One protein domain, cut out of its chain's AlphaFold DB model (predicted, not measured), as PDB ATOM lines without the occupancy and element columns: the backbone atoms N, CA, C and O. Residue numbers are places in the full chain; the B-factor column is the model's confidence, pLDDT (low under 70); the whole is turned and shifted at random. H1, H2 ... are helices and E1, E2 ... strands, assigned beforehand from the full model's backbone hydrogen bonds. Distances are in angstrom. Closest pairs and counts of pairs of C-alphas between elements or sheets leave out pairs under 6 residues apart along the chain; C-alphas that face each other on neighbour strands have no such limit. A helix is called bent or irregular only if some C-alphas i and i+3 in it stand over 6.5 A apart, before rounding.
ATOM      1  N   ASP A 541      30.716 -12.019 -21.870       68.88
ATOM      2  CA  ASP A 541      29.437 -11.353 -22.161       68.88
ATOM      3  C   ASP A 541      28.324 -11.713 -21.149       68.88
ATOM      4  O   ASP A 541      27.463 -10.894 -20.815       68.88
ATOM      5  N   LEU A 542      28.318 -12.950 -20.636       74.06
ATOM      6  CA  LEU A 542      27.369 -13.379 -19.603       74.06
ATOM      7  C   LEU A 542      27.749 -12.843 -18.226       74.06
ATOM      8  O   LEU A 542      26.852 -12.546 -17.430       74.06
ATOM      9  N   LEU A 543      29.049 -12.735 -17.943       72.44
ATOM     10  CA  LEU A 543      29.539 -12.122 -16.713       72.44
ATOM     11  C   LEU A 543      29.091 -10.666 -16.623       72.44
ATOM     12  O   LEU A 543      28.613 -10.268 -15.568       72.44
ATOM     13  N   GLU A 544      29.153  -9.909 -17.721       75.19
ATOM     14  CA  GLU A 544      28.680  -8.523 -17.755       75.19
ATOM     15  C   GLU A 544      27.154  -8.427 -17.554       75.19
ATOM     16  O   GLU A 544      26.686  -7.637 -16.734       75.19
ATOM     17  N   HIS A 545      26.358  -9.280 -18.218       81.38
ATOM     18  CA  HIS A 545      24.887  -9.261 -18.086       81.38
ATOM     19  C   HIS A 545      24.398  -9.630 -16.677       81.38
ATOM     20  O   HIS A 545      23.427  -9.061 -16.169       81.38
ATOM     21  N   PHE A 546      25.047 -10.611 -16.044       77.44
ATOM     22  CA  PHE A 546      24.715 -11.069 -14.693       77.44
ATOM     23  C   PHE A 546      25.593 -10.441 -13.609       77.44
ATOM     24  O   PHE A 546      25.515 -10.861 -12.446       77.44
ATOM     25  N   PHE A 547      26.395  -9.432 -13.953       70.88
ATOM     26  CA  PHE A 547      27.229  -8.718 -12.999       70.88
ATOM     27  C   PHE A 547      26.353  -8.197 -11.851       70.88
ATOM     28  O   PHE A 547      25.302  -7.596 -12.075       70.88
ATOM     29  N   GLN A 548      26.735  -8.508 -10.609       64.50
ATOM     30  CA  GLN A 548      25.967  -8.205  -9.386       64.50
ATOM     31  C   GLN A 548      24.555  -8.824  -9.293       64.50
ATOM     32  O   GLN A 548      23.770  -8.471  -8.408       64.50
ATOM     33  N   ARG A 549      24.204  -9.765 -10.178       71.94
ATOM     34  CA  ARG A 549      22.937 -10.521 -10.146       71.94
ATOM     35  C   ARG A 549      23.122 -11.988  -9.782       71.94
ATOM     36  O   ARG A 549      22.130 -12.664  -9.514       71.94
ATOM     37  N   TYR A 550      24.357 -12.484  -9.724       74.75
ATOM     38  CA  TYR A 550      24.637 -13.780  -9.115       74.75
ATOM     39  C   TYR A 550      24.282 -13.743  -7.627       74.75
ATOM     40  O   TYR A 550      24.574 -12.788  -6.908       74.75
ATOM     41  N   VAL A 551      23.640 -14.805  -7.152       73.44
ATOM     42  CA  VAL A 551      23.291 -14.939  -5.744       73.44
ATOM     43  C   VAL A 551      24.246 -15.928  -5.111       73.44
ATOM     44  O   VAL A 551      24.302 -17.105  -5.475       73.44
ATOM     45  N   LYS A 552      24.984 -15.444  -4.115       73.00
ATOM     46  CA  LYS A 552      25.701 -16.311  -3.193       73.00
ATOM     47  C   LYS A 552      24.672 -17.073  -2.362       73.00
ATOM     48  O   LYS A 552      23.753 -16.497  -1.778       73.00
ATOM     49  N   LEU A 553      24.807 -18.388  -2.331       73.06
ATOM     50  CA  LEU A 553      24.027 -19.243  -1.462       73.06
ATOM     51  C   LEU A 553      24.691 -19.304  -0.091       73.06
ATOM     52  O   LEU A 553      25.883 -19.072   0.100       73.06
ATOM     53  N   THR A 554      23.877 -19.630   0.897       65.88
ATOM     54  CA  THR A 554      24.242 -19.569   2.314       65.88
ATOM     55  C   THR A 554      25.346 -20.565   2.730       65.88
ATOM     56  O   THR A 554      25.920 -20.422   3.804       65.88
ATOM     57  N   ASP A 555      25.690 -21.537   1.881       67.56
ATOM     58  CA  ASP A 555      26.820 -22.463   2.055       67.56
ATOM     59  C   ASP A 555      28.101 -22.024   1.312       67.56
ATOM     60  O   ASP A 555      29.068 -22.780   1.250       67.56
ATOM     61  N   GLY A 556      28.110 -20.817   0.738       65.50
ATOM     62  CA  GLY A 556      29.229 -20.280  -0.039       65.50
ATOM     63  C   GLY A 556      29.251 -20.711  -1.507       65.50
ATOM     64  O   GLY A 556      30.189 -20.350  -2.218       65.50
ATOM     65  N   THR A 557      28.242 -21.455  -1.973       74.25
ATOM     66  CA  THR A 557      28.060 -21.760  -3.402       74.25
ATOM     67  C   THR A 557      27.357 -20.613  -4.138       74.25
ATOM     68  O   THR A 557      27.005 -19.600  -3.534       74.25
ATOM     69  N   TRP A 558      27.172 -20.744  -5.451       76.81
ATOM     70  CA  TRP A 558      26.553 -19.728  -6.301       76.81
ATOM     71  C   TRP A 558      25.306 -20.266  -6.996       76.81
ATOM     72  O   TRP A 558      25.194 -21.460  -7.280       76.81
ATOM     73  N   CYS A 559      24.382 -19.365  -7.307       84.69
ATOM     74  CA  CYS A 559      23.388 -19.582  -8.342       84.69
ATOM     75  C   CYS A 559      23.239 -18.326  -9.197       84.69
ATOM     76  O   CYS A 559      23.305 -17.205  -8.690       84.69
ATOM     77  N   ILE A 560      22.991 -18.517 -10.487       87.19
ATOM     78  CA  ILE A 560      22.645 -17.430 -11.400       87.19
ATOM     79  C   ILE A 560      21.129 -17.480 -11.586       87.19
ATOM     80  O   ILE A 560      20.643 -18.381 -12.277       87.19
ATOM     81  N   PRO A 561      20.358 -16.591 -10.941       88.75
ATOM     82  CA  PRO A 561      18.926 -16.509 -11.179       88.75
ATOM     83  C   PRO A 561      18.669 -16.054 -12.619       88.75
ATOM     84  O   PRO A 561      19.235 -15.066 -13.077       88.75
ATOM     85  N   VAL A 562      17.808 -16.779 -13.329       90.12
ATOM     86  CA  VAL A 562      17.340 -16.452 -14.679       90.12
ATOM     87  C   VAL A 562      15.853 -16.142 -14.564       90.12
ATOM     88  O   VAL A 562      15.017 -17.041 -14.440       90.12
ATOM     89  N   GLU A 563      15.520 -14.855 -14.551       88.31
ATOM     90  CA  GLU A 563      14.154 -14.412 -14.277       88.31
ATOM     91  C   GLU A 563      13.182 -14.800 -15.407       88.31
ATOM     92  O   GLU A 563      13.558 -14.737 -16.585       88.31
ATOM     93  N   PRO A 564      11.921 -15.151 -15.084       88.44
ATOM     94  CA  PRO A 564      11.327 -15.102 -13.743       88.44
ATOM     95  C   PRO A 564      11.444 -16.413 -12.947       88.44
ATOM     96  O   PRO A 564      11.321 -16.383 -11.729       88.44
ATOM     97  N   SER A 565      11.648 -17.567 -13.586       91.69
ATOM     98  CA  SER A 565      11.368 -18.870 -12.957       91.69
ATOM     99  C   SER A 565      12.438 -19.941 -13.179       91.69
ATOM    100  O   SER A 565      12.124 -21.133 -13.165       91.69
ATOM    101  N   ALA A 566      13.695 -19.552 -13.399       92.44
ATOM    102  CA  ALA A 566      14.792 -20.504 -13.505       92.44
ATOM    103  C   ALA A 566      16.061 -20.040 -12.776       92.44
ATOM    104  O   ALA A 566      16.207 -18.879 -12.399       92.44
ATOM    105  N   ALA A 567      17.006 -20.957 -12.595       91.94
ATOM    106  CA  ALA A 567      18.371 -20.650 -12.195       91.94
ATOM    107  C   ALA A 567      19.370 -21.590 -12.872       91.94
ATOM    108  O   ALA A 567      19.049 -22.732 -13.204       91.94
ATOM    109  N   ILE A 568      20.604 -21.118 -13.030       88.69
ATOM    110  CA  ILE A 568      21.753 -21.953 -13.376       88.69
ATOM    111  C   ILE A 568      22.531 -22.212 -12.088       88.69
ATOM    112  O   ILE A 568      23.011 -21.271 -11.450       88.69
ATOM    113  N   ALA A 569      22.582 -23.475 -11.674       87.81
ATOM    114  CA  ALA A 569      23.260 -23.948 -10.471       87.81
ATOM    115  C   ALA A 569      23.334 -25.487 -10.472       87.81
ATOM    116  O   ALA A 569      22.520 -26.139 -11.133       87.81
ATOM    117  N   PRO A 570      24.230 -26.097  -9.675       85.50
ATOM    118  CA  PRO A 570      24.231 -27.543  -9.491       85.50
ATOM    119  C   PRO A 570      22.855 -28.039  -8.986       85.50
ATOM    120  O   PRO A 570      22.367 -27.528  -7.969       85.50
ATOM    121  N   PRO A 571      22.189 -28.998  -9.666       84.50
ATOM    122  CA  PRO A 571      20.806 -29.387  -9.363       84.50
ATOM    123  C   PRO A 571      20.566 -29.866  -7.925       84.50
ATOM    124  O   PRO A 571      19.482 -29.673  -7.372       84.50
ATOM    125  N   GLU A 572      21.580 -30.444  -7.279       85.75
ATOM    126  CA  GLU A 572      21.553 -30.862  -5.875       85.75
ATOM    127  C   GLU A 572      21.365 -29.697  -4.886       85.75
ATOM    128  O   GLU A 572      21.059 -29.917  -3.714       85.75
ATOM    129  N   ARG A 573      21.509 -28.444  -5.340       86.00
ATOM    130  CA  ARG A 573      21.338 -27.232  -4.525       86.00
ATOM    131  C   ARG A 573      19.909 -26.701  -4.496       86.00
ATOM    132  O   ARG A 573      19.675 -25.678  -3.853       86.00
ATOM    133  N   ARG A 574      18.938 -27.402  -5.098       89.50
ATOM    134  CA  ARG A 574      17.516 -27.010  -5.125       89.50
ATOM    135  C   ARG A 574      16.973 -26.559  -3.771       89.50
ATOM    136  O   ARG A 574      16.507 -25.431  -3.654       89.50
ATOM    137  N   THR A 575      17.091 -27.398  -2.739       87.81
ATOM    138  CA  THR A 575      16.588 -27.076  -1.393       87.81
ATOM    139  C   THR A 575      17.208 -25.789  -0.858       87.81
ATOM    140  O   THR A 575      16.543 -24.998  -0.192       87.81
ATOM    141  N   LYS A 576      18.486 -25.548  -1.172       86.06
ATOM    142  CA  LYS A 576      19.189 -24.356  -0.713       86.06
ATOM    143  C   LYS A 576      18.691 -23.106  -1.424       86.06
ATOM    144  O   LYS A 576      18.384 -22.124  -0.755       86.06
ATOM    145  N   ILE A 577      18.531 -23.180  -2.740       88.25
ATOM    146  CA  ILE A 577      17.962 -22.112  -3.564       88.25
ATOM    147  C   ILE A 577      16.550 -21.767  -3.079       88.25
ATOM    148  O   ILE A 577      16.288 -20.610  -2.774       88.25
ATOM    149  N   GLU A 578      15.674 -22.753  -2.882       89.19
ATOM    150  CA  GLU A 578      14.305 -22.538  -2.385       89.19
ATOM    151  C   GLU A 578      14.278 -21.962  -0.950       89.19
ATOM    152  O   GLU A 578      13.422 -21.140  -0.606       89.19
ATOM    153  N   SER A 579      15.257 -22.326  -0.110       86.50
ATOM    154  CA  SER A 579      15.423 -21.777   1.246       86.50
ATOM    155  C   SER A 579      16.006 -20.362   1.284       86.50
ATOM    156  O   SER A 579      15.724 -19.618   2.217       86.50
ATOM    157  N   SER A 580      16.757 -19.934   0.268       86.75
ATOM    158  CA  SER A 580      17.419 -18.621   0.245       86.75
ATOM    159  C   SER A 580      16.660 -17.594  -0.592       86.75
ATOM    160  O   SER A 580      16.521 -16.452  -0.159       86.75
ATOM    161  N   LEU A 581      16.127 -18.012  -1.738       91.06
ATOM    162  CA  LEU A 581      15.429 -17.164  -2.695       91.06
ATOM    163  C   LEU A 581      13.914 -17.144  -2.470       91.06
ATOM    164  O   LEU A 581      13.346 -17.989  -1.772       91.06
ATOM    165  N   ALA A 582      13.275 -16.152  -3.072       94.31
ATOM    166  CA  ALA A 582      11.837 -15.986  -3.206       94.31
ATOM    167  C   ALA A 582      11.566 -15.168  -4.475       94.31
ATOM    168  O   ALA A 582      12.431 -14.403  -4.913       94.31
ATOM    169  N   TRP A 583      10.371 -15.299  -5.039       95.88
ATOM    170  CA  TRP A 583       9.865 -14.251  -5.920       95.88
ATOM    171  C   TRP A 583       9.505 -13.048  -5.061       95.88
ATOM    172  O   TRP A 583       9.007 -13.209  -3.950       95.88
ATOM    173  N   THR A 584       9.766 -11.847  -5.552       95.19
ATOM    174  CA  THR A 584       9.378 -10.611  -4.881       95.19
ATOM    175  C   THR A 584       8.316  -9.917  -5.718       95.19
ATOM    176  O   THR A 584       8.467  -9.766  -6.934       95.19
ATOM    177  N   VAL A 585       7.217  -9.553  -5.062       94.56
ATOM    178  CA  VAL A 585       6.099  -8.807  -5.649       94.56
ATOM    179  C   VAL A 585       6.220  -7.372  -5.166       94.56
ATOM    180  O   VAL A 585       6.345  -7.141  -3.958       94.56
ATOM    181  N   ASP A 586       6.284  -6.433  -6.110       91.56
ATOM    182  CA  ASP A 586       6.495  -4.995  -5.872       91.56
ATOM    183  C   ASP A 586       7.710  -4.675  -4.985       91.56
ATOM    184  O   ASP A 586       7.753  -3.644  -4.321       91.56
ATOM    185  N   ARG A 587       8.686  -5.599  -4.920       93.31
ATOM    186  CA  ARG A 587       9.839  -5.578  -3.993       93.31
ATOM    187  C   ARG A 587       9.451  -5.440  -2.515       93.31
ATOM    188  O   ARG A 587      10.293  -5.127  -1.681       93.31
ATOM    189  N   ARG A 588       8.184  -5.706  -2.182       92.06
ATOM    190  CA  ARG A 588       7.571  -5.542  -0.852       92.06
ATOM    191  C   ARG A 588       7.198  -6.855  -0.198       92.06
ATOM    192  O   ARG A 588       7.187  -6.938   1.028       92.06
ATOM    193  N   PHE A 589       6.861  -7.860  -0.995       94.06
ATOM    194  CA  PHE A 589       6.321  -9.117  -0.495       94.06
ATOM    195  C   PHE A 589       7.114 -10.284  -1.052       94.06
ATOM    196  O   PHE A 589       7.311 -10.375  -2.265       94.06
ATOM    197  N   ALA A 590       7.546 -11.198  -0.184       95.56
ATOM    198  CA  ALA A 590       8.173 -12.428  -0.630       95.56
ATOM    199  C   ALA A 590       7.117 -13.504  -0.912       95.56
ATOM    200  O   ALA A 590       6.230 -13.784  -0.099       95.56
ATOM    201  N   TRP A 591       7.264 -14.160  -2.056       96.25
ATOM    202  CA  TRP A 591       6.469 -15.296  -2.483       96.25
ATOM    203  C   TRP A 591       7.358 -16.552  -2.579       96.25
ATOM    204  O   TRP A 591       8.357 -16.551  -3.310       96.25
ATOM    205  N   PRO A 592       7.063 -17.625  -1.819       94.81
ATOM    206  CA  PRO A 592       7.921 -18.807  -1.741       94.81
ATOM    207  C   PRO A 592       8.178 -19.506  -3.083       94.81
ATOM    208  O   PRO A 592       7.238 -19.912  -3.763       94.81
ATOM    209  N   LEU A 593       9.453 -19.778  -3.409       93.62
ATOM    210  CA  LEU A 593       9.816 -20.494  -4.647       93.62
ATOM    211  C   LEU A 593       9.170 -21.881  -4.764       93.62
ATOM    212  O   LEU A 593       8.707 -22.279  -5.831       93.62
ATOM    213  N   ARG A 594       9.095 -22.607  -3.644       92.62
ATOM    214  CA  ARG A 594       8.562 -23.977  -3.585       92.62
ATOM    215  C   ARG A 594       7.094 -24.093  -4.015       92.62
ATOM    216  O   ARG A 594       6.650 -25.193  -4.338       92.62
ATOM    217  N   TRP A 595       6.342 -22.988  -4.029       94.56
ATOM    218  CA  TRP A 595       4.936 -22.948  -4.444       94.56
ATOM    219  C   TRP A 595       4.736 -22.861  -5.957       94.56
ATOM    220  O   TRP A 595       3.679 -23.270  -6.438       94.56
ATOM    221  N   GLY A 596       5.755 -22.484  -6.730       92.31
ATOM    222  CA  GLY A 596       5.706 -22.483  -8.195       92.31
ATOM    223  C   GLY A 596       6.586 -23.542  -8.850       92.31
ATOM    224  O   GLY A 596       7.274 -24.321  -8.190       92.31
ATOM    225  N   HIS A 597       6.567 -23.556 -10.182       90.50
ATOM    226  CA  HIS A 597       7.554 -24.281 -10.978       90.50
ATOM    227  C   HIS A 597       8.820 -23.428 -11.101       90.50
ATOM    228  O   HIS A 597       8.759 -22.301 -11.586       90.50
ATOM    229  N   PHE A 598       9.952 -23.967 -10.643       92.12
ATOM    230  CA  PHE A 598      11.252 -23.301 -10.707       92.12
ATOM    231  C   PHE A 598      12.317 -24.264 -11.245       92.12
ATOM    232  O   PHE A 598      12.674 -25.250 -10.579       92.12
ATOM    233  N   ASP A 599      12.804 -23.993 -12.454       92.38
ATOM    234  CA  ASP A 599      13.741 -24.865 -13.164       92.38
ATOM    235  C   ASP A 599      15.187 -24.571 -12.761       92.38
ATOM    236  O   ASP A 599      15.605 -23.420 -12.679       92.38
ATOM    237  N   ILE A 600      15.972 -25.618 -12.516       91.75
ATOM    238  CA  ILE A 600      17.393 -25.484 -12.173       91.75
ATOM    239  C   ILE A 600      18.197 -26.256 -13.203       91.75
ATOM    240  O   ILE A 600      18.033 -27.470 -13.342       91.75
ATOM    241  N   TRP A 601      19.062 -25.541 -13.912       91.69
ATOM    242  CA  TRP A 601      19.904 -26.086 -14.967       91.69
ATOM    243  C   TRP A 601      21.365 -26.143 -14.508       91.69
ATOM    244  O   TRP A 601      21.842 -25.184 -13.907       91.69
ATOM    245  N   PRO A 602      22.096 -27.232 -14.802       87.19
ATOM    246  CA  PRO A 602      23.478 -27.391 -14.348       87.19
ATOM    247  C   PRO A 602      24.464 -26.443 -15.048       87.19
ATOM    248  O   PRO A 602      25.501 -26.121 -14.478       87.19
ATOM    249  N   ASP A 603      24.155 -26.011 -16.274       85.06
ATOM    250  CA  ASP A 603      25.040 -25.210 -17.118       85.06
ATOM    251  C   ASP A 603      24.258 -24.350 -18.130       85.06
ATOM    252  O   ASP A 603      23.064 -24.562 -18.378       85.06
ATOM    253  N   VAL A 604      24.952 -23.366 -18.718       86.38
ATOM    254  CA  VAL A 604      24.410 -22.432 -19.722       86.38
ATOM    255  C   VAL A 604      23.854 -23.164 -20.956       86.38
ATOM    256  O   VAL A 604      22.722 -22.860 -21.342       86.38
ATOM    257  N   PRO A 605      24.543 -24.151 -21.573       88.06
ATOM    258  CA  PRO A 605      23.998 -24.867 -22.731       88.06
ATOM    259  C   PRO A 605      22.694 -25.624 -22.448       88.06
ATOM    260  O   PRO A 605      21.799 -25.659 -23.300       88.06
ATOM    261  N   SER A 606      22.574 -26.246 -21.275       89.81
ATOM    262  CA  SER A 606      21.362 -26.949 -20.846       89.81
ATOM    263  C   SER A 606      20.226 -25.963 -20.596       89.81
ATOM    264  O   SER A 606      19.119 -26.173 -21.094       89.81
ATOM    265  N   ALA A 607      20.517 -24.846 -19.921       90.44
ATOM    266  CA  ALA A 607      19.558 -23.768 -19.708       90.44
ATOM    267  C   ALA A 607      19.061 -23.184 -21.036       90.44
ATOM    268  O   ALA A 607      17.858 -23.107 -21.269       90.44
ATOM    269  N   ALA A 608      19.958 -22.858 -21.968       89.50
ATOM    270  CA  ALA A 608      19.595 -22.284 -23.262       89.50
ATOM    271  C   ALA A 608      18.627 -23.167 -24.073       89.50
ATOM    272  O   ALA A 608      17.761 -22.641 -24.777       89.50
ATOM    273  N   LYS A 609      18.744 -24.498 -23.957       90.56
ATOM    274  CA  LYS A 609      17.833 -25.464 -24.596       90.56
ATOM    275  C   LYS A 609      16.514 -25.634 -23.842       90.56
ATOM    276  O   LYS A 609      15.492 -25.873 -24.478       90.56
ATOM    277  N   GLY A 610      16.555 -25.572 -22.512       88.75
ATOM    278  CA  GLY A 610      15.418 -25.863 -21.639       88.75
ATOM    279  C   GLY A 610      14.517 -24.669 -21.320       88.75
ATOM    280  O   GLY A 610      13.353 -24.867 -20.988       88.75
ATOM    281  N   LEU A 611      15.017 -23.435 -21.437       91.38
ATOM    282  CA  LEU A 611      14.271 -22.215 -21.122       91.38
ATOM    283  C   LEU A 611      13.105 -21.982 -22.096       91.38
ATOM    284  O   LEU A 611      13.300 -21.623 -23.264       91.38
ATOM    285  N   THR A 612      11.883 -22.120 -21.581       87.81
ATOM    286  CA  THR A 612      10.622 -22.011 -22.336       87.81
ATOM    287  C   THR A 612      10.063 -20.592 -22.426       87.81
ATOM    288  O   THR A 612       9.245 -20.323 -23.302       87.81
ATOM    289  N   PHE A 613      10.512 -19.676 -21.567       87.94
ATOM    290  CA  PHE A 613      10.067 -18.282 -21.540       87.94
ATOM    291  C   PHE A 613      11.014 -17.339 -22.305       87.94
ATOM    292  O   PHE A 613      12.157 -17.688 -22.634       87.94
ATOM    293  N   ASP A 614      10.514 -16.136 -22.603       88.81
ATOM    294  CA  ASP A 614      11.274 -15.036 -23.200       88.81
ATOM    295  C   ASP A 614      11.432 -13.903 -22.176       88.81
ATOM    296  O   ASP A 614      10.457 -13.298 -21.741       88.81
ATOM    297  N   SER A 615      12.672 -13.649 -21.767       89.75
ATOM    298  CA  SER A 615      13.062 -12.580 -20.844       89.75
ATOM    299  C   SER A 615      14.438 -12.041 -21.255       89.75
ATOM    300  O   SER A 615      15.160 -12.722 -21.992       89.75
ATOM    301  N   PRO A 616      14.843 -10.831 -20.820       89.50
ATOM    302  CA  PRO A 616      16.201 -10.336 -21.055       89.50
ATOM    303  C   PRO A 616      17.277 -11.360 -20.663       89.50
ATOM    304  O   PRO A 616      18.184 -11.616 -21.453       89.50
ATOM    305  N   ASP A 617      17.100 -12.030 -19.524       90.06
ATOM    306  CA  ASP A 617      18.020 -13.056 -19.023       90.06
ATOM    307  C   ASP A 617      18.019 -14.307 -19.893       90.06
ATOM    308  O   ASP A 617      19.077 -14.798 -20.284       90.06
ATOM    309  N   ALA A 618      16.836 -14.810 -20.260       89.81
ATOM    310  CA  ALA A 618      16.739 -15.977 -21.125       89.81
ATOM    311  C   ALA A 618      17.359 -15.713 -22.505       89.81
ATOM    312  O   ALA A 618      17.965 -16.614 -23.085       89.81
ATOM    313  N   ARG A 619      17.236 -14.488 -23.031       90.69
ATOM    314  CA  ARG A 619      17.871 -14.087 -24.294       90.69
ATOM    315  C   ARG A 619      19.387 -14.015 -24.171       90.69
ATOM    316  O   ARG A 619      20.050 -14.529 -25.066       90.69
ATOM    317  N   ALA A 620      19.918 -13.461 -23.080       88.44
ATOM    318  CA  ALA A 620      21.357 -13.440 -22.815       88.44
ATOM    319  C   ALA A 620      21.934 -14.865 -22.732       88.44
ATOM    320  O   ALA A 620      22.868 -15.204 -23.456       88.44
ATOM    321  N   VAL A 621      21.292 -15.751 -21.961       88.38
ATOM    322  CA  VAL A 621      21.676 -17.172 -21.848       88.38
ATOM    323  C   VAL A 621      21.620 -17.887 -23.206       88.38
ATOM    324  O   VAL A 621      22.539 -18.620 -23.569       88.38
ATOM    325  N   LYS A 622      20.560 -17.666 -23.995       89.06
ATOM    326  CA  LYS A 622      20.412 -18.258 -25.338       89.06
ATOM    327  C   LYS A 622      21.412 -17.701 -26.352       89.06
ATOM    328  O   LYS A 622      21.746 -18.418 -27.294       89.06
ATOM    329  N   ALA A 623      21.837 -16.446 -26.211       86.56
ATOM    330  CA  ALA A 623      22.819 -15.816 -27.088       86.56
ATOM    331  C   ALA A 623      24.216 -16.399 -26.851       86.56
ATOM    332  O   ALA A 623      24.839 -16.839 -27.811       86.56
ATOM    333  N   ALA A 624      24.630 -16.507 -25.590       82.88
ATOM    334  CA  ALA A 624      25.929 -17.058 -25.210       82.88
ATOM    335  C   ALA A 624      26.080 -18.558 -25.513       82.88
ATOM    336  O   ALA A 624      27.166 -19.052 -25.768       82.88
ATOM    337  N   ALA A 625      24.985 -19.321 -25.560       80.31
ATOM    338  CA  ALA A 625      25.048 -20.732 -25.948       80.31
ATOM    339  C   ALA A 625      25.235 -20.968 -27.465       80.31
ATOM    340  O   ALA A 625      25.308 -22.126 -27.896       80.31
ATOM    341  N   ARG A 626      25.242 -19.918 -28.303       70.19
ATOM    342  CA  ARG A 626      25.463 -20.056 -29.749       70.19
ATOM    343  C   ARG A 626      26.969 -20.107 -30.022       70.19
ATOM    344  O   ARG A 626      27.667 -19.196 -29.601       70.19
TER     345      ARG A 626
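Overview. This is residues 541 to 626 of the 628 residues of an uncharacterized protein of Nonomuraea sp. WAC 01424 (UniProt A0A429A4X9). A small three-stranded sheet, E1, E2 and E5, forms the core, with H2 over one face, H3 over the opposite face, and H4 packed on both H3 and the sheet. A second, two-stranded piece, the hairpin of E3 and E4, lies at one end of the long axis, and H1 packs on H4 toward the other end. The printed part has 86 residues, with four named helices and five named strands in the order H1 E1 E2 H2 E3 E4 E5 H3 H4; its class is mixed, helices and strands. The larger sheet runs E1, E2, E5 and is mixed, while E3 and E4 are antiparallel. The whole is compact, with a radius of gyration of the C-alphas of 12.4 A, and spans 35 by 28 by 23 A.

Along the chain. H1 is residues 541 to 545, with C-alpha 541 at (29.437, -11.353, -22.161). E1 is residues 558 to 562, 12.9 A long, and E2 is residues 566 to 568. H2, residues 571 to 580, is 14.8 A long and irregular, with C-alphas 572 and 575 7.7 A apart. E3 is residues 582 to 585, and E4 is residues 589 to 592, beginning at C-alpha 589 (6.321, -9.117, -0.495). E5 is residues 599 to 601 and H3 is residues 604 to 610. H4, residues 616 to 624, is 12.5 A long and ends at C-alpha 624 (25.929, -17.058, -25.210).

Arrangement. The inner strand E2 is antiparallel to E1 in a hairpin, with N 560 and O 568 2.9 A apart, and parallel to E5, with N 567 and O 599 2.8 A apart. The sheet and its helices form three layers, helices on both faces of a sheet: H3 and H4 on one face, H2 on the other. H2 has a height over the sheet of 8.5 A and runs across the strands, at 70 degrees to E1 on the local plane; its closest C-alphas to E5 are those of Pro 571 and Ile 600, 5.9 A. H3, at a height of 8.7 A, runs along the strands, at 26 degrees to E5 on the local plane. H3 and H4 touch at Ala 608 and Lys 622, their closest C-alphas, 4.6 A, at a steep tilt of 64 degrees, opposite ways. H1 touches H4, the closest C-alphas being those of Leu 542 and Ala 620, 6.8 A. In the hairpin of E3 and E4, N 591 and O 583 are 2.7 A apart; E3 and E4 are both apart from H4. Every O i to N i+4 pair is within hydrogen-bond range in H1, H3 and H4, and 4 of 6 in H2.

Size, cuts and confidence. The two C-alphas farthest apart, those of Arg 588 and Arg 626, are 37.0 A apart. The printed part has no cut. The link from H1 to E1, residues 546 to 557, is long; in it residues 551 to 552 pair antiparallel with residues 558 to 559 of E1. The mean pLDDT of the printed part is 85.9, and residues 541, 548 and 554 to 556 are under 70.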